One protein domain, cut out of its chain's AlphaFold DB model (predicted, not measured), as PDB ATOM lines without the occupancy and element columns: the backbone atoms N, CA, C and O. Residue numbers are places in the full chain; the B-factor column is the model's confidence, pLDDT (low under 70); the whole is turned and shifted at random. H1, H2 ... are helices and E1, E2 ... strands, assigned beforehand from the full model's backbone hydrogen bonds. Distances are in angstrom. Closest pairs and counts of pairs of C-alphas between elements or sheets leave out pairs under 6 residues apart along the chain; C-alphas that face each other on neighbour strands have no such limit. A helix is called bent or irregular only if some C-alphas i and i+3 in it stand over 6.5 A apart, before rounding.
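What this domain is: This is residues 189 to 374 of the 374 residues of the protein "Phage tail protein" of Cohaesibacter sp. CAU 1516 (UniProt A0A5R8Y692). A sheet curls round into a small, flattened and nearly closed barrel: E1, E9 and E6 make one wall, E2, E7 and E8 the other, the bent E3 pairs with both walls, and E8 comes back to E1 without being its paired neighbour. The hairpin of E4 and E5 folds off one side of the barrel, while H1, H2 and the long link between them lie at one end. The printed part has 186 residues, with two named helices and nine named strands in the order E1 H1 H2 E2 E3 E4 E5 E6 E7 E8 E9. The sheet is branched and mixed, with E1 and E9 its one parallel pair, and the class is mostly strand. The whole is compact, with a radius of gyration of the C-alphas of 17.6 A and spans of 56 by 38 by 29 A.

Where its parts are: Find C-alpha 189 at (183.400, 154.185, 210.841); from there strand E1 runs through residues 189 to 195, 20.3 A. Helix H1 is residues 198 to 203, 8.5 A, and helix H2 is residues 238 to 250, 18.3 A, beginning at C-alpha 238 at (178.669, 189.066, 204.864). Next come E2, residues 255 to 260, 16.1 A, and E3, residues 266 to 280, 33.6 A, which bends by 66 degrees at residue 277. E4, residues 286 to 288, and E5, residues 291 to 295, are short, 6.7 A and 13.3 A, and E6, residues 301 to 307, spans 19.7 A. E7, residues 317 to 329, 23.8 A, bends by 104 degrees at residue 326, and E8, residues 345 to 359, 22.6 A, bends by 121 degrees at residue 348. E9, residues 364 to 373, spans 29.0 A and ends at C-alpha 373 at (183.523, 173.466, 205.552).

How they stand to each other: Begin with the strongly twisted sheet at its edge strand E1, parallel to E9 at 17 degrees, where N 190 and O 367 are 2.8 A apart. On the other side of E9 is E6, antiparallel at 165 degrees, with N 304 and O 370 at 2.9 A. E3 has three neighbours, all antiparallel: E2 and E5 on one side, E6 on the other side. Look there at N 273 and O 305 of E3 and E6, 2.8 A, N 257 and O 270 of the hairpin E2 and E3, 2.9 A, and N 279 and O 294 of E3 and E5, 3.0 A. E5 forms a hairpin with the edge strand E4, with N 286 and O 293 at 2.9 A. On E2's other side is E7, antiparallel at 147 degrees, with N 258 and O 322 at 2.9 A. E7 and the edge strand E8 form a hairpin, with N 323 and O 352 at 2.9 A. The closest C-alphas of E1 and E8, those of Phe 194 and Ala 352, are 6.9 A apart. H1 is on the sheet, over E8 and along it at 3 degrees on the local plane; their closest C-alphas, those of Val 200 and Met 351, are 6.0 A apart. H2 is on the sheet at a height over the sheet of 10.2 A, over E6 and only just over E9, where 3 of its C-alphas fall. The closest C-alphas of H2 and E6, those of Met 247 and Leu 302, are 6.7 A apart. H1 and H2 are apart, and in both every O i to N i+4 pair is within hydrogen-bond range.

The domain as a whole: The two C-alphas farthest apart, those of Asn 215 and Leu 315, are 55.7 A from each other. The printed part has no cut and ends at residue 374, the chain's last. Two links are long: H1 to H2, 34 residues, and E7 to E8, 15 residues; in the second, residues 339 to 340 pair antiparallel with residues 269 to 270 of E3. The mean pLDDT of the printed part is 88.4, and residues 212 to 236 are under 70.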
ATOM      1  N   THR A 189     183.658 152.785 211.179       95.38
ATOM      2  CA  THR A 189     183.400 154.185 210.841       95.38
ATOM      3  C   THR A 189     184.701 154.878 210.469       95.38
ATOM      4  O   THR A 189     185.693 154.751 211.183       95.38
ATOM      5  N   TRP A 190     184.663 155.636 209.378       95.44
ATOM      6  CA  TRP A 190     185.734 156.512 208.923       95.44
ATOM      7  C   TRP A 190     185.206 157.929 208.802       95.44
ATOM      8  O   TRP A 190     184.120 158.152 208.263       95.44
ATOM      9  N   GLU A 191     185.972 158.879 209.319       95.38
ATOM     10  CA  GLU A 191     185.579 160.280 209.416       95.38
ATOM     11  C   GLU A 191     186.663 161.165 208.808       95.38
ATOM     12  O   GLU A 191     187.855 160.991 209.068       95.38
ATOM     13  N   ALA A 192     186.221 162.096 207.968       94.38
ATOM     14  CA  ALA A 192     187.073 162.888 207.102       94.38
ATOM     15  C   ALA A 192     186.578 164.342 207.057       94.38
ATOM     16  O   ALA A 192     185.447 164.599 206.647       94.38
ATOM     17  N   ASP A 193     187.380 165.297 207.528       94.19
ATOM     18  CA  ASP A 193     187.019 166.724 207.567       94.19
ATOM     19  C   ASP A 193     187.833 167.500 206.534       94.19
ATOM     20  O   ASP A 193     189.061 167.411 206.504       94.19
ATOM     21  N   PHE A 194     187.148 168.290 205.713       92.25
ATOM     22  CA  PHE A 194     187.753 169.039 204.621       92.25
ATOM     23  C   PHE A 194     187.261 170.479 204.603       92.25
ATOM     24  O   PHE A 194     186.113 170.784 204.927       92.25
ATOM     25  N   LEU A 195     188.156 171.374 204.198       92.50
ATOM     26  CA  LEU A 195     187.820 172.743 203.839       92.50
ATOM     27  C   LEU A 195     187.706 172.809 202.316       92.50
ATOM     28  O   LEU A 195     188.617 172.363 201.616       92.50
ATOM     29  N   LEU A 196     186.600 173.349 201.812       91.19
ATOM     30  CA  LEU A 196     186.385 173.536 200.387       91.19
ATOM     31  C   LEU A 196     187.441 174.501 199.844       91.19
ATOM     32  O   LEU A 196     187.540 175.646 200.284       91.19
ATOM     33  N   SER A 197     188.237 174.030 198.887       91.69
ATOM     34  CA  SER A 197     189.204 174.883 198.202       91.69
ATOM     35  C   SER A 197     188.530 175.707 197.106       91.69
ATOM     36  O   SER A 197     187.551 175.258 196.505       91.69
ATOM     37  N   GLN A 198     189.103 176.872 196.798       91.50
ATOM     38  CA  GLN A 198     188.643 177.728 195.705       91.50
ATOM     39  C   GLN A 198     188.574 176.979 194.372       91.50
ATOM     40  O   GLN A 198     187.537 176.991 193.725       91.50
ATOM     41  N   ALA A 199     189.631 176.244 194.014       91.75
ATOM     42  CA  ALA A 199     189.682 175.498 192.757       91.75
ATOM     43  C   ALA A 199     188.544 174.468 192.623       91.75
ATOM     44  O   ALA A 199     187.987 174.300 191.543       91.75
ATOM     45  N   VAL A 200     188.177 173.793 193.720       91.88
ATOM     46  CA  VAL A 200     187.047 172.848 193.737       91.88
ATOM     47  C   VAL A 200     185.714 173.589 193.644       91.88
ATOM     48  O   VAL A 200     184.833 173.159 192.907       91.88
ATOM     49  N   GLY A 201     185.558 174.697 194.374       89.00
ATOM     50  CA  GLY A 201     184.339 175.504 194.319       89.00
ATOM     51  C   GLY A 201     184.090 176.112 192.936       89.00
ATOM     52  O   GLY A 201     182.955 176.119 192.476       89.00
ATOM     53  N   GLU A 202     185.144 176.579 192.264       92.19
ATOM     54  CA  GLU A 202     185.084 177.114 190.899       92.19
ATOM     55  C   GLU A 202     184.761 176.014 189.884       92.19
ATOM     56  O   GLU A 202     183.940 176.220 188.997       92.19
ATOM     57  N   ALA A 203     185.346 174.819 190.035       90.88
ATOM     58  CA  ALA A 203     185.043 173.673 189.173       90.88
ATOM     59  C   ALA A 203     183.580 173.206 189.275       90.88
ATOM     60  O   ALA A 203     183.070 172.586 188.343       90.88
ATOM     61  N   LEU A 204     182.920 173.498 190.398       89.94
ATOM     62  CA  LEU A 204     181.510 173.204 190.644       89.94
ATOM     63  C   LEU A 204     180.579 174.404 190.380       89.94
ATOM     64  O   LEU A 204     179.376 174.267 190.581       89.94
ATOM     65  N   ASP A 205     181.118 175.552 189.953       87.38
ATOM     66  CA  ASP A 205     180.378 176.804 189.718       87.38
ATOM     67  C   ASP A 205     179.608 177.322 190.954       87.38
ATOM     68  O   ASP A 205     178.484 177.807 190.872       87.38
ATOM     69  N   LEU A 206     180.212 177.181 192.140       86.75
ATOM     70  CA  LEU A 206     179.626 177.583 193.431       86.75
ATOM     71  C   LEU A 206     180.567 178.426 194.295       86.75
ATOM     72  O   LEU A 206     180.237 178.771 195.431       86.75
ATOM     73  N   TRP A 207     181.758 178.758 193.790       88.19
ATOM     74  CA  TRP A 207     182.679 179.610 194.528       88.19
ATOM     75  C   TRP A 207     182.207 181.058 194.534       88.19
ATOM     76  O   TRP A 207     182.073 181.693 193.493       88.19
ATOM     77  N   ILE A 208     182.027 181.588 195.738       85.00
ATOM     78  CA  ILE A 208     181.823 183.011 195.970       85.00
ATOM     79  C   ILE A 208     183.097 183.547 196.615       85.00
ATOM     80  O   ILE A 208     183.615 182.937 197.556       85.00
ATOM     81  N   ASP A 209     183.608 184.677 196.138       83.56
ATOM     82  CA  ASP A 209     184.788 185.296 196.735       83.56
ATOM     83  C   ASP A 209     184.525 185.735 198.178       83.56
ATOM     84  O   ASP A 209     183.404 186.060 198.576       83.56
ATOM     85  N   GLU A 210     185.571 185.703 199.003       78.81
ATOM     86  CA  GLU A 210     185.466 186.191 200.374       78.81
ATOM     87  C   GLU A 210     185.226 187.714 200.359       78.81
ATOM     88  O   GLU A 210     185.938 188.438 199.653       78.81
ATOM     89  N   PRO A 211     184.221 188.227 201.094       74.81
ATOM     90  CA  PRO A 211     183.907 189.649 201.067       74.81
ATOM     91  C   PRO A 211     185.082 190.483 201.594       74.81
ATOM     92  O   PRO A 211     185.644 190.211 202.651       74.81
ATOM     93  N   VAL A 212     185.437 191.531 200.845       68.06
ATOM     94  CA  VAL A 212     186.570 192.429 201.151       68.06
ATOM     95  C   VAL A 212     186.263 193.362 202.340       68.06
ATOM     96  O   VAL A 212     187.179 193.885 202.972       68.06
ATOM     97  N   ASP A 213     184.979 193.559 202.656       65.06
ATOM     98  CA  ASP A 213     184.468 194.316 203.805       65.06
ATOM     99  C   ASP A 213     183.282 193.545 204.409       65.06
ATOM    100  O   ASP A 213     182.381 193.123 203.685       65.06
ATOM    101  N   GLU A 214     183.259 193.390 205.732       59.34
ATOM    102  CA  GLU A 214     182.173 192.751 206.492       59.34
ATOM    103  C   GLU A 214     180.805 193.436 206.289       59.34
ATOM    104  O   GLU A 214     179.762 192.808 206.475       59.34
ATOM    105  N   ASN A 215     180.807 194.704 205.853       56.47
ATOM    106  CA  ASN A 215     179.611 195.488 205.536       56.47
ATOM    107  C   ASN A 215     179.238 195.488 204.043       56.47
ATOM    108  O   ASN A 215     178.177 196.006 203.677       56.47
ATOM    109  N   ALA A 216     180.085 194.937 203.168       62.00
ATOM    110  CA  ALA A 216     179.739 194.727 201.769       62.00
ATOM    111  C   ALA A 216     178.839 193.488 201.683       62.00
ATOM    112  O   ALA A 216     179.312 192.359 201.612       62.00
ATOM    113  N   GLY A 217     177.523 193.699 201.761       60.91
ATOM    114  CA  GLY A 217     176.553 192.612 201.622       60.91
ATOM    115  C   GLY A 217     176.716 191.869 200.291       60.91
ATOM    116  O   GLY A 217     177.090 192.473 199.283       60.91
ATOM    117  N   LEU A 218     176.408 190.569 200.285       67.44
ATOM    118  CA  LEU A 218     176.397 189.774 199.054       67.44
ATOM    119  C   LEU A 218     175.386 190.320 198.055       67.44
ATOM    120  O   LEU A 218     174.288 190.750 198.429       67.44
ATOM    121  N   THR A 219     175.741 190.287 196.772       66.31
ATOM    122  CA  THR A 219     174.800 190.691 195.738       66.31
ATOM    123  C   THR A 219     173.857 189.536 195.424       66.31
ATOM    124  O   THR A 219     174.214 188.364 195.495       66.31
ATOM    125  N   TRP A 220     172.622 189.858 195.041       60.50
ATOM    126  CA  TRP A 220     171.652 188.846 194.612       60.50
ATOM    127  C   TRP A 220     172.104 188.058 193.378       60.50
ATOM    128  O   TRP A 220     171.595 186.968 193.156       60.50
ATOM    129  N   ALA A 221     173.029 188.600 192.581       63.28
ATOM    130  CA  ALA A 221     173.596 187.894 191.438       63.28
ATOM    131  C   ALA A 221     174.517 186.739 191.864       63.28
ATOM    132  O   ALA A 221     174.658 185.785 191.109       63.28
ATOM    133  N   ASP A 222     175.090 186.807 193.070       64.44
ATOM    134  CA  ASP A 222     176.005 185.789 193.601       64.44
ATOM    135  C   ASP A 222     175.248 184.596 194.213       64.44
ATOM    136  O   ASP A 222     175.801 183.516 194.399       64.44
ATOM    137  N   ALA A 223     173.963 184.779 194.535       62.25
ATOM    138  CA  ALA A 223     173.095 183.737 195.064       62.25
ATOM    139  C   ALA A 223     172.243 183.145 193.933       62.25
ATOM    140  O   ALA A 223     171.125 183.601 193.692       62.25
ATOM    141  N   ASP A 224     172.745 182.104 193.263       65.38
ATOM    142  CA  ASP A 224     171.953 181.320 192.302       65.38
ATOM    143  C   ASP A 224     170.931 180.433 193.041       65.38
ATOM    144  O   ASP A 224     171.077 179.217 193.180       65.38
ATOM    145  N   ILE A 225     169.926 181.078 193.642       62.25
ATOM    146  CA  ILE A 225     168.881 180.447 194.450       62.25
ATOM    147  C   ILE A 225     167.512 180.933 193.950       62.25
ATOM    148  O   ILE A 225     167.238 182.138 193.970       62.25
ATOM    149  N   PRO A 226     166.594 180.028 193.559       63.12
ATOM    150  CA  PRO A 226     165.228 180.401 193.211       63.12
ATOM    151  C   PRO A 226     164.526 181.121 194.372       63.12
ATOM    152  O   PRO A 226     164.565 180.663 195.510       63.12
ATOM    153  N   TRP A 227     163.804 182.212 194.088       57.34
ATOM    154  CA  TRP A 227     163.146 183.057 195.105       57.34
ATOM    155  C   TRP A 227     162.268 182.284 196.108       57.34
ATOM    156  O   TRP A 227     162.205 182.633 197.282       57.34
ATOM    157  N   GLY A 228     161.603 181.212 195.663       59.94
ATOM    158  CA  GLY A 228     160.758 180.372 196.525       59.94
ATOM    159  C   GLY A 228     161.527 179.506 197.531       59.94
ATOM    160  O   GLY A 228     160.918 178.965 198.449       59.94
ATOM    161  N   GLU A 229     162.842 179.378 197.369       60.78
ATOM    162  CA  GLU A 229     163.722 178.510 198.159       60.78
ATOM    163  C   GLU A 229     164.744 179.307 198.986       60.78
ATOM    164  O   GLU A 229     165.496 178.723 199.766       60.78
ATOM    165  N   ALA A 230     164.738 180.639 198.869       60.88
ATOM    166  CA  ALA A 230     165.559 181.566 199.645       60.88
ATOM    167  C   ALA A 230     165.049 181.701 201.097       60.88
ATOM    168  O   ALA A 230     164.642 182.771 201.546       60.88
ATOM    169  N   ASN A 231     165.028 180.587 201.832       60.78
ATOM    170  CA  ASN A 231     164.544 180.493 203.211       60.78
ATOM    171  C   ASN A 231     165.699 180.450 204.226       60.78
ATOM    172  O   ASN A 231     165.714 179.622 205.139       60.78
ATOM    173  N   PHE A 232     166.697 181.312 204.040       64.88
ATOM    174  CA  PHE A 232     167.816 181.459 204.969       64.88
ATOM    175  C   PHE A 232     167.571 182.631 205.933       64.88
ATOM    176  O   PHE A 232     166.929 183.620 205.565       64.88
ATOM    177  N   PRO A 233     168.040 182.534 207.192       64.81
ATOM    178  CA  PRO A 233     167.884 183.613 208.157       64.81
ATOM    179  C   PRO A 233     168.576 184.886 207.661       64.81
ATOM    180  O   PRO A 233     169.649 184.834 207.066       64.81
ATOM    181  N   TRP A 234     167.970 186.041 207.933       65.12
ATOM    182  CA  TRP A 234     168.622 187.329 207.712       65.12
ATOM    183  C   TRP A 234     169.825 187.442 208.652       65.12
ATOM    184  O   TRP A 234     169.664 187.662 209.851       65.12
ATOM    185  N   VAL A 235     171.024 187.267 208.103       64.19
ATOM    186  CA  VAL A 235     172.292 187.440 208.821       64.19
ATOM    187  C   VAL A 235     172.898 188.777 208.410       64.19
ATOM    188  O   VAL A 235     172.811 189.138 207.247       64.19
ATOM    189  N   SER A 236     173.465 189.545 209.340       63.31
ATOM    190  CA  SER A 236     174.062 190.859 209.038       63.31
ATOM    191  C   SER A 236     175.531 190.794 208.619       63.31
ATOM    192  O   SER A 236     176.051 191.776 208.112       63.31
ATOM    193  N   ASP A 237     176.191 189.664 208.864       78.38
ATOM    194  CA  ASP A 237     177.596 189.419 208.535       78.38
ATOM    195  C   ASP A 237     177.725 188.812 207.129       78.38
ATOM    196  O   ASP A 237     177.191 187.728 206.869       78.38
ATOM    197  N   ALA A 238     178.442 189.502 206.238       76.75
ATOM    198  CA  ALA A 238     178.669 189.066 204.864       76.75
ATOM    199  C   ALA A 238     179.409 187.716 204.784       76.75
ATOM    200  O   ALA A 238     179.128 186.910 203.895       76.75
ATOM    201  N   VAL A 239     180.301 187.409 205.736       80.69
ATOM    202  CA  VAL A 239     181.034 186.130 205.767       80.69
ATOM    203  C   VAL A 239     180.087 184.974 206.092       80.69
ATOM    204  O   VAL A 239     180.090 183.940 205.419       80.69
ATOM    205  N   ALA A 240     179.236 185.141 207.103       80.06
ATOM    206  CA  ALA A 240     178.215 184.157 207.440       80.06
ATOM    207  C   ALA A 240     177.162 183.996 206.328       80.06
ATOM    208  O   ALA A 240     176.788 182.867 206.013       80.06
ATOM    209  N   GLN A 241     176.726 185.090 205.692       79.19
ATOM    210  CA  GLN A 241     175.834 185.029 204.529       79.19
ATOM    211  C   GLN A 241     176.457 184.213 203.381       79.19
ATOM    212  O   GLN A 241     175.788 183.336 202.835       79.19
ATOM    213  N   ARG A 242     177.743 184.433 203.061       85.12
ATOM    214  CA  ARG A 242     178.471 183.699 202.007       85.12
ATOM    215  C   ARG A 242     178.436 182.199 202.270       85.12
ATOM    216  O   ARG A 242     178.072 181.420 201.393       85.12
ATOM    217  N   ARG A 243     178.778 181.795 203.497       85.38
ATOM    218  CA  ARG A 243     178.774 180.383 203.904       85.38
ATOM    219  C   ARG A 243     177.399 179.749 203.745       85.38
ATOM    220  O   ARG A 243     177.311 178.644 203.223       85.38
ATOM    221  N   LEU A 244     176.335 180.440 204.154       83.75
ATOM    222  CA  LEU A 244     174.967 179.928 204.030       83.75
ATOM    223  C   LEU A 244     174.550 179.727 202.570       83.75
ATOM    224  O   LEU A 244     173.982 178.685 202.243       83.75
ATOM    225  N   VAL A 245     174.863 180.684 201.689       84.44
ATOM    226  CA  VAL A 245     174.567 180.574 200.251       84.44
ATOM    227  C   VAL A 245     175.302 179.375 199.653       84.44
ATOM    228  O   VAL A 245     174.655 178.491 199.085       84.44
ATOM    229  N   MET A 246     176.613 179.266 199.878       87.69
ATOM    230  CA  MET A 246     177.412 178.150 199.361       87.69
ATOM    231  C   MET A 246     176.970 176.794 199.939       87.69
ATOM    232  O   MET A 246     176.881 175.811 199.207       87.69
ATOM    233  N   MET A 247     176.613 176.721 201.227       88.88
ATOM    234  CA  MET A 247     176.038 175.509 201.834       88.88
ATOM    235  C   MET A 247     174.717 175.104 201.173       88.88
ATOM    236  O   MET A 247     174.475 173.917 200.940       88.88
ATOM    237  N   SER A 248     173.858 176.078 200.860       84.69
ATOM    238  CA  SER A 248     172.562 175.822 200.226       84.69
ATOM    239  C   SER A 248     172.698 175.286 198.796       84.69
ATOM    240  O   SER A 248     171.891 174.450 198.386       84.69
ATOM    241  N   GLN A 249     173.733 175.718 198.067       88.06
ATOM    242  CA  GLN A 249     174.078 175.206 196.740       88.06
ATOM    243  C   GLN A 249     174.698 173.810 196.844       88.06
ATOM    244  O   GLN A 249     174.219 172.878 196.201       88.06
ATOM    245  N   LEU A 250     175.668 173.616 197.744       90.88
ATOM    246  CA  LEU A 250     176.293 172.312 197.984       90.88
ATOM    247  C   LEU A 250     175.275 171.229 198.360       90.88
ATOM    248  O   LEU A 250     175.375 170.103 197.880       90.88
ATOM    249  N   LYS A 251     174.259 171.542 199.169       90.94
ATOM    250  CA  LYS A 251     173.190 170.593 199.531       90.94
ATOM    251  C   LYS A 251     172.446 170.021 198.314       90.94
ATOM    252  O   LYS A 251     171.886 168.931 198.419       90.94
ATOM    253  N   ARG A 252     172.388 170.754 197.198       89.62
ATOM    254  CA  ARG A 252     171.639 170.367 195.989       89.62
ATOM    255  C   ARG A 252     172.416 169.430 195.078       89.62
ATOM    256  O   ARG A 252     171.791 168.772 194.250       89.62
ATOM    257  N   LEU A 253     173.737 169.381 195.228       92.62
ATOM    258  CA  LEU A 253     174.580 168.525 194.411       92.62
ATOM    259  C   LEU A 253     174.333 167.050 194.719       92.62
ATOM    260  O   LEU A 253     173.926 166.647 195.815       92.62
ATOM    261  N   THR A 254     174.631 166.232 193.728       93.81
ATOM    262  CA  THR A 254     174.694 164.785 193.843       93.81
ATOM    263  C   THR A 254     176.098 164.362 194.244       93.81
ATOM    264  O   THR A 254     177.088 164.889 193.742       93.81
ATOM    265  N   TYR A 255     176.190 163.399 195.160       96.00
ATOM    266  CA  TYR A 255     177.469 162.940 195.692       96.00
ATOM    267  C   TYR A 255     177.620 161.428 195.579       96.00
ATOM    268  O   TYR A 255     176.685 160.658 195.833       96.00
ATOM    269  N   LEU A 256     178.842 161.008 195.278       97.19
ATOM    270  CA  LEU A 256     179.315 159.638 195.371       97.19
ATOM    271  C   LEU A 256     180.559 159.598 196.256       97.19
ATOM    272  O   LEU A 256     181.358 160.533 196.280       97.19
ATOM    273  N   VAL A 257     180.740 158.487 196.958       97.56
ATOM    274  CA  VAL A 257     181.996 158.190 197.645       97.56
ATOM    275  C   VAL A 257     182.729 157.121 196.851       97.56
ATOM    276  O   VAL A 257     182.233 156.003 196.721       97.56
ATOM    277  N   GLY A 258     183.881 157.477 196.292       97.12
ATOM    278  CA  GLY A 258     184.763 156.555 195.586       97.12
ATOM    279  C   GLY A 258     185.735 155.878 196.542       97.12
ATOM    280  O   GLY A 258     186.284 156.528 197.433       97.12
ATOM    281  N   LEU A 259     185.948 154.581 196.343       97.69
ATOM    282  CA  LEU A 259     187.003 153.811 196.992       97.69
ATOM    283  C   LEU A 259     188.037 153.438 195.936       97.69
ATOM    284  O   LEU A 259     187.668 152.967 194.860       97.69
ATOM    285  N   PHE A 260     189.315 153.641 196.245       97.69
ATOM    286  CA  PHE A 260     190.416 153.432 195.309       97.69
ATOM    287  C   PHE A 260     191.511 152.580 195.937       97.69
ATOM    288  O   PHE A 260     191.728 152.629 197.152       97.69
ATOM    289  N   ASP A 261     192.201 151.817 195.103       97.19
ATOM    290  CA  ASP A 261     193.325 150.982 195.506       97.19
ATOM    291  C   ASP A 261     194.633 151.788 195.668       97.19
ATOM    292  O   ASP A 261     194.642 153.027 195.684       97.19
ATOM    293  N   GLU A 262     195.751 151.078 195.848       96.25
ATOM    294  CA  GLU A 262     197.087 151.673 195.984       96.25
ATOM    295  C   GLU A 262     197.556 152.365 194.692       96.25
ATOM    296  O   GLU A 262     198.220 153.401 194.752       96.25
ATOM    297  N   ALA A 263     197.180 151.831 193.526       95.50
ATOM    298  CA  ALA A 263     197.513 152.400 192.221       95.50
ATOM    299  C   ALA A 263     196.659 153.636 191.878       95.50
ATOM    300  O   ALA A 263     196.976 154.367 190.937       95.50
ATOM    301  N   GLY A 264     195.603 153.895 192.654       93.19
ATOM    302  CA  GLY A 264     194.638 154.962 192.414       93.19
ATOM    303  C   GLY A 264     193.530 154.565 191.439       93.19
ATOM    304  O   GLY A 264     192.786 155.441 190.991       93.19
ATOM    305  N   GLU A 265     193.400 153.277 191.117       95.62
ATOM    306  CA  GLU A 265     192.290 152.746 190.333       95.62
ATOM    307  C   GLU A 265     191.043 152.626 191.215       95.62
ATOM    308  O   GLU A 265     191.107 152.290 192.400       95.62
ATOM    309  N   ALA A 266     189.880 152.945 190.646       96.38
ATOM    310  CA  ALA A 266     188.624 152.865 191.376       96.38
ATOM    311  C   ALA A 266     188.245 151.398 191.611       96.38
ATOM    312  O   ALA A 266     188.103 150.621 190.672       96.38
ATOM    313  N   ILE A 267     188.008 151.045 192.870       96.88
ATOM    314  CA  ILE A 267     187.402 149.774 193.279       96.88
ATOM    315  C   ILE A 267     185.892 149.827 193.012       96.88
ATOM    316  O   ILE A 267     185.280 148.877 192.521       96.88
ATOM    317  N   GLY A 268     185.283 150.970 193.321       96.69
ATOM    318  CA  GLY A 268     183.874 151.240 193.077       96.69
ATOM    319  C   GLY A 268     183.407 152.516 193.761       96.69
ATOM    320  O   GLY A 268     184.143 153.158 194.514       96.69
ATOM    321  N   TYR A 269     182.158 152.875 193.490       97.12
ATOM    322  CA  TYR A 269     181.530 154.088 193.990       97.12
ATOM    323  C   TYR A 269     180.261 153.757 194.760       97.12
ATOM    324  O   TYR A 269     179.431 152.945 194.341       97.12
ATOM    325  N   ARG A 270     180.076 154.433 195.888       96.75
ATOM    326  CA  ARG A 270     178.914 154.279 196.752       96.75
ATOM    327  C   ARG A 270     178.062 155.537 196.731       96.75
ATOM    328  O   ARG A 270     178.557 156.633 196.984       96.75
ATOM    329  N   ARG A 271     176.757 155.373 196.501       96.06
ATOM    330  CA  ARG A 271     175.789 156.464 196.673       96.06
ATOM    331  C   ARG A 271     175.720 156.900 198.133       96.06
ATOM    332  O   ARG A 271     175.670 156.066 199.044       96.06
ATOM    333  N   VAL A 272     175.671 158.210 198.342       95.88
ATOM    334  CA  VAL A 272     175.467 158.790 199.670       95.88
ATOM    335  C   VAL A 272     174.037 158.540 200.150       95.88
ATOM    336  O   VAL A 272     173.092 158.507 199.362       95.88
ATOM    337  N   ARG A 273     173.876 158.338 201.457       94.12
ATOM    338  CA  ARG A 273     172.574 158.133 202.108       94.12
ATOM    339  C   ARG A 273     172.044 159.383 202.804       94.12
ATOM    340  O   ARG A 273     170.853 159.448 203.083       94.12
ATOM    341  N   ALA A 274     172.926 160.326 203.131       94.44
ATOM    342  CA  ALA A 274     172.587 161.560 203.826       94.44
ATOM    343  C   ALA A 274     173.499 162.694 203.350       94.44
ATOM    344  O   ALA A 274     174.710 162.500 203.233       94.44
ATOM    345  N   VAL A 275     172.894 163.854 203.089       95.12
ATOM    346  CA  VAL A 275     173.558 165.110 202.721       95.12
ATOM    347  C   VAL A 275     172.773 166.237 203.372       95.12
ATOM    348  O   VAL A 275     171.645 166.528 202.968       95.12
ATOM    349  N   HIS A 276     173.334 166.850 204.409       94.06
ATOM    350  CA  HIS A 276     172.654 167.909 205.148       94.06
ATOM    351  C   HIS A 276     173.634 168.994 205.578       94.06
ATOM    352  O   HIS A 276     174.700 168.670 206.101       94.06
ATOM    353  N   PRO A 277     173.267 170.277 205.448       93.12
ATOM    354  CA  PRO A 277     173.877 171.317 206.252       93.12
ATOM    355  C   PRO A 277     173.582 171.025 207.727       93.12
ATOM    356  O   PRO A 277     172.450 170.689 208.091       93.12
ATOM    357  N   VAL A 278     174.605 171.087 208.570       93.56
ATOM    358  CA  VAL A 278     174.532 170.713 209.983       93.56
ATOM    359  C   VAL A 278     175.167 171.767 210.875       93.56
ATOM    360  O   VAL A 278     176.082 172.485 210.479       93.56
ATOM    361  N   GLY A 279     174.677 171.832 212.110       91.38
ATOM    362  CA  GLY A 279     175.288 172.578 213.205       91.38
ATOM    363  C   GLY A 279     175.502 171.683 214.423       91.38
ATOM    364  O   GLY A 279     174.907 170.609 214.536       91.38
ATOM    365  N   VAL A 280     176.349 172.134 215.349       91.88
ATOM    366  CA  VAL A 280     176.577 171.438 216.623       91.88
ATOM    367  C   VAL A 280     175.300 171.471 217.463       91.88
ATOM    368  O   VAL A 280     174.705 172.530 217.662       91.88
ATOM    369  N   ALA A 281     174.892 170.314 217.976       91.56
ATOM    370  CA  ALA A 281     173.701 170.161 218.804       91.56
ATOM    371  C   ALA A 281     173.965 169.152 219.922       91.56
ATOM    372  O   ALA A 281     174.721 168.215 219.729       91.56
ATOM    373  N   VAL A 282     173.335 169.307 221.088       87.56
ATOM    374  CA  VAL A 282     173.561 168.394 222.228       87.56
ATOM    375  C   VAL A 282     173.047 166.978 221.931       87.56
ATOM    376  O   VAL A 282     173.731 166.005 222.235       87.56
ATOM    377  N   ASP A 283     171.889 166.872 221.279       88.44
ATOM    378  CA  ASP A 283     171.228 165.610 220.906       88.44
ATOM    379  C   ASP A 283     171.096 165.515 219.379       88.44
ATOM    380  O   ASP A 283     170.012 165.487 218.796       88.44
ATOM    381  N   GLY A 284     172.244 165.628 218.710       89.31
ATOM    382  CA  GLY A 284     172.333 165.586 217.258       89.31
ATOM    383  C   GLY A 284     172.083 164.187 216.696       89.31
ATOM    384  O   GLY A 284     172.579 163.197 217.229       89.31
ATOM    385  N   ALA A 285     171.357 164.111 215.576       91.25
ATOM    386  CA  ALA A 285     171.096 162.857 214.865       91.25
ATOM    387  C   ALA A 285     172.368 162.220 214.268       91.25
ATOM    388  O   ALA A 285     172.385 161.020 213.990       91.25
ATOM    389  N   TYR A 286     173.423 163.011 214.067       93.19
ATOM    390  CA  TYR A 286     174.708 162.555 213.551       93.19
ATOM    391  C   TYR A 286     175.804 162.700 214.602       93.19
ATOM    392  O   TYR A 286     175.770 163.588 215.450       93.19
ATOM    393  N   GLN A 287     176.803 161.830 214.506       92.56
ATOM    394  CA  GLN A 287     178.032 161.887 215.292       92.56
ATOM    395  C   GLN A 287     179.207 162.025 214.336       92.56
ATOM    396  O   GLN A 287     179.271 161.270 213.360       92.56
ATOM    397  N   PHE A 288     180.115 162.951 214.617       93.44
ATOM    398  CA  PHE A 288     181.330 163.154 213.838       93.44
ATOM    399  C   PHE A 288     182.459 163.637 214.753       93.44
ATOM    400  O   PHE A 288     182.304 164.642 215.443       93.44
ATOM    401  N   ASN A 289     183.581 162.920 214.802       91.44
ATOM    402  CA  ASN A 289     184.724 163.168 215.687       91.44
ATOM    403  C   ASN A 289     184.329 163.363 217.165       91.44
ATOM    404  O   ASN A 289     184.872 164.214 217.868       91.44
ATOM    405  N   GLY A 290     183.342 162.593 217.636       90.00
ATOM    406  CA  GLY A 290     182.806 162.692 219.001       90.00
ATOM    407  C   GLY A 290     181.927 163.922 219.265       90.00
ATOM    408  O   GLY A 290     181.566 164.170 220.414       90.00
ATOM    409  N   VAL A 291     181.585 164.691 218.227       92.94
ATOM    410  CA  VAL A 291     180.666 165.828 218.296       92.94
ATOM    411  C   VAL A 291     179.309 165.438 217.717       92.94
ATOM    412  O   VAL A 291     179.205 164.920 216.603       92.94
ATOM    413  N   SER A 292     178.261 165.746 218.475       94.44
ATOM    414  CA  SER A 292     176.867 165.600 218.062       94.44
ATOM    415  C   SER A 292     176.468 166.723 217.090       94.44
ATOM    416  O   SER A 292     176.619 167.912 217.390       94.44
ATOM    417  N   LEU A 293     175.930 166.355 215.928       94.50
ATOM    418  CA  LEU A 293     175.521 167.261 214.852       94.50
ATOM    419  C   LEU A 293     174.045 167.047 214.493       94.50
ATOM    420  O   LEU A 293     173.567 165.913 214.432       94.50
ATOM    421  N   ALA A 294     173.319 168.130 214.217       94.75
ATOM    422  CA  ALA A 294     171.929 168.080 213.764       94.75
ATOM    423  C   ALA A 294     171.753 168.831 212.435       94.75
ATOM    424  O   ALA A 294     172.397 169.870 212.251       94.75
ATOM    425  N   PRO A 295     170.867 168.356 211.534       93.88
ATOM    426  CA  PRO A 295     170.458 169.122 210.363       93.88
ATOM    427  C   PRO A 295     169.983 170.523 210.753       93.88
ATOM    428  O   PRO A 295     169.141 170.677 211.639       93.88
ATOM    429  N   SER A 296     170.508 171.538 210.080       89.44
ATOM    430  CA  SER A 296     170.120 172.931 210.272       89.44
ATOM    431  C   SER A 296     170.317 173.683 208.967       89.44
ATOM    432  O   SER A 296     171.414 173.671 208.424       89.44
ATOM    433  N   GLU A 297     169.295 174.392 208.484       82.50
ATOM    434  CA  GLU A 297     169.434 175.259 207.300       82.50
ATOM    435  C   GLU A 297     170.408 176.429 207.546       82.50
ATOM    436  O   GLU A 297     170.905 177.025 206.599       82.50
ATOM    437  N   ALA A 298     170.713 176.733 208.814       81.31
ATOM    438  CA  ALA A 298     171.750 177.685 209.214       81.31
ATOM    439  C   ALA A 298     173.098 177.009 209.546       81.31
ATOM    440  O   ALA A 298     173.934 177.598 210.233       81.31
ATOM    441  N   GLY A 299     173.276 175.744 209.155       84.50
ATOM    442  CA  GLY A 299     174.492 174.975 209.402       84.50
ATOM    443  C   GLY A 299     175.707 175.568 208.689       84.50
ATOM    444  O   GLY A 299     175.612 176.005 207.546       84.50
ATOM    445  N   ASP A 300     176.855 175.561 209.362       84.69
ATOM    446  CA  ASP A 300     178.132 176.080 208.849       84.69
ATOM    447  C   ASP A 300     179.014 174.987 208.216       84.69
ATOM    448  O   ASP A 300     180.166 175.228 207.849       84.69
ATOM    449  N   ARG A 301     178.481 173.765 208.131       91.00
ATOM    450  CA  ARG A 301     179.148 172.546 207.670       91.00
ATOM    451  C   ARG A 301     178.176 171.704 206.862       91.00
ATOM    452  O   ARG A 301     177.015 171.584 207.244       91.00
ATOM    453  N   LEU A 302     178.665 171.035 205.827       94.62
ATOM    454  CA  LEU A 302     177.931 169.989 205.126       94.62
ATOM    455  C   LEU A 302     178.356 168.624 205.670       94.62
ATOM    456  O   LEU A 302     179.532 168.270 205.614       94.62
ATOM    457  N   TYR A 303     177.400 167.852 206.172       96.19
ATOM    458  CA  TYR A 303     177.582 166.446 206.508       96.19
ATOM    459  C   TYR A 303     177.181 165.585 205.316       96.19
ATOM    460  O   TYR A 303     176.047 165.684 204.837       96.19
ATOM    461  N   VAL A 304     178.093 164.726 204.869       96.81
ATOM    462  CA  VAL A 304     177.852 163.746 203.811       96.81
ATOM    463  C   VAL A 304     178.214 162.364 204.322       96.81
ATOM    464  O   VAL A 304     179.268 162.162 204.918       96.81
ATOM    465  N   GLU A 305     177.348 161.389 204.077       96.81
ATOM    466  CA  GLU A 305     177.570 160.032 204.554       96.81
ATOM    467  C   GLU A 305     177.238 158.984 203.500       96.81
ATOM    468  O   GLU A 305     176.159 158.993 202.904       96.81
ATOM    469  N   ALA A 306     178.133 158.013 203.354       96.88
ATOM    470  CA  ALA A 306     177.908 156.781 202.619       96.88
ATOM    471  C   ALA A 306     178.084 155.570 203.545       96.88
ATOM    472  O   ALA A 306     178.850 155.591 204.505       96.88
ATOM    473  N   LEU A 307     177.356 154.496 203.249       96.12
ATOM    474  CA  LEU A 307     177.464 153.230 203.974       96.12
ATOM    475  C   LEU A 307     177.514 152.093 202.959       96.12
ATOM    476  O   LEU A 307     176.514 151.882 202.257       96.12
ATOM    477  N   THR A 308     178.631 151.367 202.890       96.62
ATOM    478  CA  THR A 308     178.759 150.179 202.024       96.62
ATOM    479  C   THR A 308     177.749 149.110 202.437       96.62
ATOM    480  O   THR A 308     177.224 149.137 203.553       96.62
ATOM    481  N   ALA A 309     177.357 148.221 201.533       95.00
ATOM    482  CA  ALA A 309     176.617 147.014 201.887       95.00
ATOM    483  C   ALA A 309     177.585 145.913 202.350       95.00
ATOM    484  O   ALA A 309     178.797 146.036 202.203       95.00
ATOM    485  N   PHE A 310     177.039 144.844 202.929       94.56
ATOM    486  CA  PHE A 310     177.802 143.608 203.098       94.56
ATOM    487  C   PHE A 310     178.176 143.063 201.716       94.56
ATOM    488  O   PHE A 310     177.363 143.183 200.800       94.56
ATOM    489  N   ASP A 311     179.353 142.447 201.593       94.06
ATOM    490  CA  ASP A 311     179.880 141.870 200.338       94.06
ATOM    491  C   ASP A 311     180.280 142.895 199.250       94.06
ATOM    492  O   ASP A 311     180.762 142.506 198.188       94.06
ATOM    493  N   ASP A 312     180.129 144.206 199.496       93.19
ATOM    494  CA  ASP A 312     180.600 145.242 198.565       93.19
ATOM    495  C   ASP A 312     182.143 145.194 198.481       93.19
ATOM    496  O   ASP A 312     182.830 145.528 199.445       93.19
ATOM    497  N   ALA A 313     182.667 144.808 197.309       90.50
ATOM    498  CA  ALA A 313     184.103 144.713 197.005       90.50
ATOM    499  C   ALA A 313     184.913 143.859 198.003       90.50
ATOM    500  O   ALA A 313     186.011 144.237 198.418       90.50
ATOM    501  N   ASP A 314     184.363 142.696 198.368       92.12
ATOM    502  CA  ASP A 314     185.032 141.714 199.226       92.12
ATOM    503  C   ASP A 314     186.456 141.380 198.739       92.12
ATOM    504  O   ASP A 314     186.717 141.292 197.535       92.12
ATOM    505  N   LEU A 315     187.368 141.180 199.694       91.81
ATOM    506  CA  LEU A 315     188.793 140.874 199.498       91.81
ATOM    507  C   LEU A 315     189.647 141.993 198.877       91.81
ATOM    508  O   LEU A 315     190.831 141.771 198.617       91.81
ATOM    509  N   MET A 316     189.095 143.187 198.663       95.12
ATOM    510  CA  MET A 316     189.867 144.346 198.208       95.12
ATOM    511  C   MET A 316     190.306 145.226 199.382       95.12
ATOM    512  O   MET A 316     189.654 145.277 200.423       95.12
ATOM    513  N   THR A 317     191.399 145.968 199.206       96.75
ATOM    514  CA  THR A 317     191.849 146.975 200.177       96.75
ATOM    515  C   THR A 317     191.755 148.352 199.544       96.75
ATOM    516  O   THR A 317     192.419 148.623 198.544       96.75
ATOM    517  N   ALA A 318     190.942 149.231 200.128       97.19
ATOM    518  CA  ALA A 318     190.914 150.627 199.722       97.19
ATOM    519  C   ALA A 318     192.044 151.389 200.424       97.19
ATOM    520  O   ALA A 318     192.115 151.415 201.655       97.19
ATOM    521  N   HIS A 319     192.902 152.021 199.626       97.62
ATOM    522  CA  HIS A 319     193.979 152.891 200.096       97.62
ATOM    523  C   HIS A 319     193.593 154.371 200.066       97.62
ATOM    524  O   HIS A 319     194.211 155.201 200.731       97.62
ATOM    525  N   HIS A 320     192.552 154.721 199.309       96.50
ATOM    526  CA  HIS A 320     192.023 156.075 199.288       96.50
ATOM    527  C   HIS A 320     190.498 156.062 199.267       96.50
ATOM    528  O   HIS A 320     189.870 155.220 198.623       96.50
ATOM    529  N   ILE A 321     189.914 157.045 199.944       97.00
ATOM    530  CA  ILE A 321     188.505 157.407 199.803       97.00
ATOM    531  C   ILE A 321     188.416 158.817 199.238       97.00
ATOM    532  O   ILE A 321     189.208 159.685 199.615       97.00
ATOM    533  N   ALA A 322     187.457 159.048 198.348       96.62
ATOM    534  CA  ALA A 322     187.211 160.371 197.797       96.62
ATOM    535  C   ALA A 322     185.723 160.712 197.779       96.62
ATOM    536  O   ALA A 322     184.884 159.853 197.507       96.62
ATOM    537  N   LEU A 323     185.409 161.977 198.050       97.12
ATOM    538  CA  LEU A 323     184.077 162.537 197.859       97.12
ATOM    539  C   LEU A 323     184.018 163.178 196.474       97.12
ATOM    540  O   LEU A 323     184.810 164.070 196.173       97.12
ATOM    541  N   ILE A 324     183.082 162.727 195.647       96.94
ATOM    542  CA  ILE A 324     182.937 163.156 194.257       96.94
ATOM    543  C   ILE A 324     181.551 163.764 194.094       96.94
ATOM    544  O   ILE A 324     180.558 163.129 194.453       96.94
ATOM    545  N   ALA A 325     181.490 164.979 193.562       96.06
ATOM    546  CA  ALA A 325     180.248 165.681 193.264       96.06
ATOM    547  C   ALA A 325     179.946 165.656 191.759       96.06
ATOM    548  O   ALA A 325     180.872 165.670 190.949       96.06
ATOM    549  N   GLU A 326     178.659 165.630 191.401       94.94
ATOM    550  CA  GLU A 326     178.163 165.753 190.017       94.94
ATOM    551  C   GLU A 326     178.800 164.756 189.032       94.94
ATOM    552  O   GLU A 326     179.168 165.091 187.909       94.94
ATOM    553  N   ALA A 327     178.968 163.506 189.469       94.12
ATOM    554  CA  ALA A 327     179.414 162.430 188.591       94.12
ATOM    555  C   ALA A 327     178.257 161.890 187.740       94.12
ATOM    556  O   ALA A 327     177.160 161.636 188.248       94.12
ATOM    557  N   ASP A 328     178.530 161.629 186.462       94.12
ATOM    558  CA  ASP A 328     177.567 161.034 185.546       94.12
ATOM    559  C   ASP A 328     177.453 159.531 185.793       94.12
ATOM    560  O   ASP A 328     178.450 158.812 185.906       94.12
ATOM    561  N   ILE A 329     176.216 159.043 185.838       94.31
ATOM    562  CA  ILE A 329     175.913 157.620 185.995       94.31
ATOM    563  C   ILE A 329     175.450 157.073 184.648       94.31
ATOM    564  O   ILE A 329     174.544 157.630 184.026       94.31
ATOM    565  N   ALA A 330     176.038 155.954 184.224       93.94
ATOM    566  CA  ALA A 330     175.737 155.315 182.951       93.94
ATOM    567  C   ALA A 330     174.232 155.036 182.770       93.94
ATOM    568  O   ALA A 330     173.538 154.576 183.691       93.94
ATOM    569  N   GLU A 331     173.740 155.277 181.552       91.25
ATOM    570  CA  GLU A 331     172.338 155.086 181.183       91.25
ATOM    571  C   GLU A 331     171.890 153.631 181.416       91.25
ATOM    572  O   GLU A 331     172.623 152.676 181.171       91.25
ATOM    573  N   GLY A 332     170.667 153.450 181.923       89.38
ATOM    574  CA  GLY A 332     170.121 152.128 182.252       89.38
ATOM    575  C   GLY A 332     170.518 151.594 183.635       89.38
ATOM    576  O   GLY A 332     169.999 150.557 184.056       89.38
ATOM    577  N   THR A 333     171.364 152.306 184.388       91.50
ATOM    578  CA  THR A 333     171.641 151.965 185.788       91.50
ATOM    579  C   THR A 333     170.387 152.153 186.641       91.50
ATOM    580  O   THR A 333     169.797 153.231 186.690       91.50
ATOM    581  N   LEU A 334     169.984 151.100 187.357       91.88
ATOM    582  CA  LEU A 334     168.820 151.156 188.240       91.88
ATOM    583  C   LEU A 334     169.025 152.214 189.342       91.88
ATOM    584  O   LEU A 334     170.029 152.143 190.053       91.88
ATOM    585  N   PRO A 335     168.060 153.127 189.575       87.25
ATOM    586  CA  PRO A 335     168.191 154.167 190.600       87.25
ATOM    587  C   PRO A 335     168.441 153.629 192.016       87.25
ATOM    588  O   PRO A 335     169.113 154.272 192.815       87.25
ATOM    589  N   GLY A 336     167.924 152.433 192.323       88.19
ATOM    590  CA  GLY A 336     168.111 151.769 193.618       88.19
ATOM    591  C   GLY A 336     169.453 151.048 193.783       88.19
ATOM    592  O   GLY A 336     169.726 150.518 194.861       88.19
ATOM    593  N   ARG A 337     170.297 150.991 192.743       93.06
ATOM    594  CA  ARG A 337     171.623 150.378 192.837       93.06
ATOM    595  C   ARG A 337     172.558 151.323 193.587       93.06
ATOM    596  O   ARG A 337     172.943 152.376 193.081       93.06
ATOM    597  N   MET A 338     172.907 150.928 194.807       94.75
ATOM    598  CA  MET A 338     173.703 151.762 195.705       94.75
ATOM    599  C   MET A 338     175.216 151.632 195.486       94.75
ATOM    600  O   MET A 338     175.927 152.617 195.672       94.75
ATOM    601  N   TRP A 339     175.698 150.445 195.096       95.94
ATOM    602  CA  TRP A 339     177.094 150.198 194.719       95.94
ATOM    603  C   TRP A 339     177.247 150.205 193.198       95.94
ATOM    604  O   TRP A 339     176.598 149.420 192.490       95.94
ATOM    605  N   LEU A 340     178.098 151.095 192.702       95.88
ATOM    606  CA  LEU A 340     178.375 151.313 191.291       95.88
ATOM    607  C   LEU A 340     179.795 150.837 190.994       95.88
ATOM    608  O   LEU A 340     180.748 151.230 191.663       95.88
ATOM    609  N   THR A 341     179.923 149.968 190.001       94.75
ATOM    610  CA  THR A 341     181.228 149.545 189.496       94.75
ATOM    611  C   THR A 341     181.870 150.684 188.692       94.75
ATOM    612  O   THR A 341     181.150 151.575 188.232       94.75
ATOM    613  N   PRO A 342     183.206 150.699 188.536       95.06
ATOM    614  CA  PRO A 342     183.912 151.819 187.909       95.06
ATOM    615  C   PRO A 342     183.447 152.170 186.490       95.06
ATOM    616  O   PRO A 342     183.472 153.328 186.103       95.06
ATOM    617  N   ASP A 343     182.972 151.184 185.731       94.12
ATOM    618  CA  ASP A 343     182.432 151.336 184.377       94.12
ATOM    619  C   ASP A 343     181.096 152.095 184.316       94.12
ATOM    620  O   ASP A 343     180.698 152.557 183.247       94.12
ATOM    621  N   LEU A 344     180.397 152.226 185.446       94.38
ATOM    622  CA  LEU A 344     179.087 152.876 185.526       94.38
ATOM    623  C   LEU A 344     179.163 154.357 185.893       94.38
ATOM    624  O   LEU A 344     178.115 155.003 185.960       94.38
ATOM    625  N   VAL A 345     180.354 154.880 186.179       95.12
ATOM    626  CA  VAL A 345     180.554 156.257 186.635       95.12
ATOM    627  C   VAL A 345     181.592 156.936 185.754       95.12
ATOM    628  O   VAL A 345     182.666 156.392 185.509       95.12
ATOM    629  N   SER A 346     181.285 158.141 185.290       93.69
ATOM    630  CA  SER A 346     182.213 158.969 184.522       93.69
ATOM    631  C   SER A 346     182.128 160.430 184.948       93.69
ATOM    632  O   SER A 346     181.087 160.883 185.410       93.69
ATOM    633  N   GLY A 347     183.214 161.181 184.766       91.94
ATOM    634  CA  GLY A 347     183.247 162.598 185.129       91.94
ATOM    635  C   GLY A 347     183.160 162.831 186.641       91.94
ATOM    636  O   GLY A 347     183.656 162.027 187.433       91.94
ATOM    637  N   GLY A 348     182.539 163.947 187.020       92.69
ATOM    638  CA  GLY A 348     182.464 164.425 188.397       92.69
ATOM    639  C   GLY A 348     183.697 165.203 188.853       92.69
ATOM    640  O   GLY A 348     184.795 165.076 188.307       92.69
ATOM    641  N   VAL A 349     183.499 166.026 189.879       95.12
ATOM    642  CA  VAL A 349     184.557 166.802 190.527       95.12
ATOM    643  C   VAL A 349     184.919 166.127 191.840       95.12
ATOM    644  O   VAL A 349     184.086 165.980 192.737       95.12
ATOM    645  N   GLU A 350     186.179 165.727 191.970       95.12
ATOM    646  CA  GLU A 350     186.715 165.246 193.237       95.12
ATOM    647  C   GLU A 350     186.868 166.420 194.206       95.12
ATOM    648  O   GLU A 350     187.717 167.293 194.030       95.12
ATOM    649  N   MET A 351     186.036 166.440 195.242       93.31
ATOM    650  CA  MET A 351     186.052 167.504 196.240       93.31
ATOM    651  C   MET A 351     187.119 167.292 197.302       93.31
ATOM    652  O   MET A 351     187.667 168.248 197.849       93.31
ATOM    653  N   ALA A 352     187.364 166.031 197.638       91.12
ATOM    654  CA  ALA A 352     188.274 165.648 198.692       91.12
ATOM    655  C   ALA A 352     188.760 164.223 198.472       91.12
ATOM    656  O   ALA A 352     187.983 163.365 198.053       91.12
ATOM    657  N   ARG A 353     190.014 163.969 198.844       94.06
ATOM    658  CA  ARG A 353     190.620 162.641 198.875       94.06
ATOM    659  C   ARG A 353     191.432 162.483 200.147       94.06
ATOM    660  O   ARG A 353     192.178 163.381 200.532       94.06
ATOM    661  N   GLN A 354     191.296 161.331 200.788       95.00
ATOM    662  CA  GLN A 354     192.042 160.977 201.987       95.00
ATOM    663  C   GLN A 354     192.643 159.587 201.844       95.00
ATOM    664  O   GLN A 354     191.966 158.646 201.428       95.00
ATOM    665  N   ALA A 355     193.918 159.481 202.212       95.56
ATOM    666  CA  ALA A 355     194.603 158.207 202.338       95.56
ATOM    667  C   ALA A 355     194.072 157.449 203.561       95.56
ATOM    668  O   ALA A 355     193.941 158.010 204.652       95.56
ATOM    669  N   VAL A 356     193.766 156.177 203.358       95.31
ATOM    670  CA  VAL A 356     193.235 155.244 204.352       95.31
ATOM    671  C   VAL A 356     193.841 153.862 204.106       95.31
ATOM    672  O   VAL A 356     194.544 153.652 203.128       95.31
ATOM    673  N   GLU A 357     193.578 152.905 204.986       95.88
ATOM    674  CA  GLU A 357     193.899 151.498 204.737       95.88
ATOM    675  C   GLU A 357     192.724 150.657 205.239       95.88
ATOM    676  O   GLU A 357     192.590 150.353 206.427       95.88
ATOM    677  N   ILE A 358     191.793 150.380 204.328       94.81
ATOM    678  CA  ILE A 358     190.502 149.766 204.632       94.81
ATOM    679  C   ILE A 358     190.451 148.400 203.948       94.81
ATOM    680  O   ILE A 358     190.127 148.337 202.762       94.81
ATOM    681  N   PRO A 359     190.728 147.294 204.662       95.25
ATOM    682  CA  PRO A 359     190.405 145.965 204.159       95.25
ATOM    683  C   PRO A 359     188.882 145.827 204.090       95.25
ATOM    684  O   PRO A 359     188.217 145.841 205.132       95.25
ATOM    685  N   LEU A 360     188.340 145.742 202.878       95.25
ATOM    686  CA  LEU A 360     186.920 145.539 202.619       95.25
ATOM    687  C   LEU A 360     186.607 144.056 202.794       95.25
ATOM    688  O   LEU A 360     187.236 143.183 202.196       95.25
ATOM    689  N   ARG A 361     185.658 143.777 203.684       94.88
ATOM    690  CA  ARG A 361     185.305 142.424 204.108       94.88
ATOM    691  C   ARG A 361     183.830 142.192 203.899       94.88
ATOM    692  O   ARG A 361     183.013 143.042 204.253       94.88
ATOM    693  N   LYS A 362     183.491 140.986 203.467       94.88
ATOM    694  CA  LYS A 362     182.116 140.515 203.333       94.88
ATOM    695  C   LYS A 362     181.216 140.855 204.519       94.88
ATOM    696  O   LYS A 362     180.078 141.280 204.318       94.88
ATOM    697  N   THR A 363     181.695 140.679 205.751       96.12
ATOM    698  CA  THR A 363     180.870 140.863 206.960       96.12
ATOM    699  C   THR A 363     180.876 142.274 207.554       96.12
ATOM    700  O   THR A 363     180.157 142.520 208.528       96.12
ATOM    701  N   VAL A 364     181.643 143.211 206.986       97.00
ATOM    702  CA  VAL A 364     181.842 144.557 207.540       97.00
ATOM    703  C   VAL A 364     181.213 145.608 206.634       97.00
ATOM    704  O   VAL A 364     181.443 145.634 205.430       97.00
ATOM    705  N   ARG A 365     180.432 146.516 207.222       96.38
ATOM    706  CA  ARG A 365     179.968 147.731 206.547       96.38
ATOM    707  C   ARG A 365     180.844 148.909 206.937       96.38
ATOM    708  O   ARG A 365     180.973 149.227 208.120       96.38
ATOM    709  N   GLU A 366     181.369 149.594 205.935       96.62
ATOM    710  CA  GLU A 366     182.140 150.818 206.096       96.62
ATOM    711  C   GLU A 366     181.194 152.016 206.059       96.62
ATOM    712  O   GLU A 366     180.521 152.279 205.057       96.62
ATOM    713  N   GLN A 367     181.129 152.730 207.175       96.25
ATOM    714  CA  GLN A 367     180.424 153.991 207.323       96.25
ATOM    715  C   GLN A 367     181.417 155.123 207.060       96.25
ATOM    716  O   GLN A 367     182.238 155.447 207.914       96.25
ATOM    717  N   LEU A 368     181.343 155.709 205.871       96.88
ATOM    718  CA  LEU A 368     182.236 156.767 205.412       96.88
ATOM    719  C   LEU A 368     181.529 158.107 205.600       96.88
ATOM    720  O   LEU A 368     180.519 158.376 204.944       96.88
ATOM    721  N   LYS A 369     182.037 158.934 206.511       96.81
ATOM    722  CA  LYS A 369     181.471 160.240 206.836       96.81
ATOM    723  C   LYS A 369     182.443 161.341 206.448       96.81
ATOM    724  O   LYS A 369     183.621 161.306 206.799       96.81
ATOM    725  N   PHE A 370     181.904 162.352 205.796       96.56
ATOM    726  CA  PHE A 370     182.622 163.521 205.335       96.56
ATOM    727  C   PHE A 370     181.982 164.759 205.945       96.56
ATOM    728  O   PHE A 370     180.756 164.889 205.980       96.56
ATOM    729  N   GLN A 371     182.820 165.677 206.403       95.19
ATOM    730  CA  GLN A 371     182.413 167.014 206.792       95.19
ATOM    731  C   GLN A 371     183.099 168.009 205.860       95.19
ATOM    732  O   GLN A 371     184.323 168.015 205.760       95.19
ATOM    733  N   VAL A 372     182.317 168.844 205.179       94.31
ATOM    734  CA  VAL A 372     182.834 169.896 204.296       94.31
ATOM    735  C   VAL A 372     182.537 171.258 204.913       94.31
ATOM    736  O   VAL A 372     181.395 171.559 205.260       94.31
ATOM    737  N   ARG A 373     183.575 172.077 205.067       91.25
ATOM    738  CA  ARG A 373     183.523 173.466 205.552       91.25
ATOM    739  C   ARG A 373     183.795 174.435 204.410       91.25
ATOM    740  O   ARG A 373     184.497 174.065 203.474       91.25
ATOM    741  N   VAL A 374     183.273 175.658 204.499       83.31
ATOM    742  CA  VAL A 374     183.359 176.691 203.444       83.31
ATOM    743  C   VAL A 374     183.791 178.052 203.979       83.31
ATOM    744  O   VAL A 374     183.507 178.359 205.165       83.31
TER     745      VAL A 374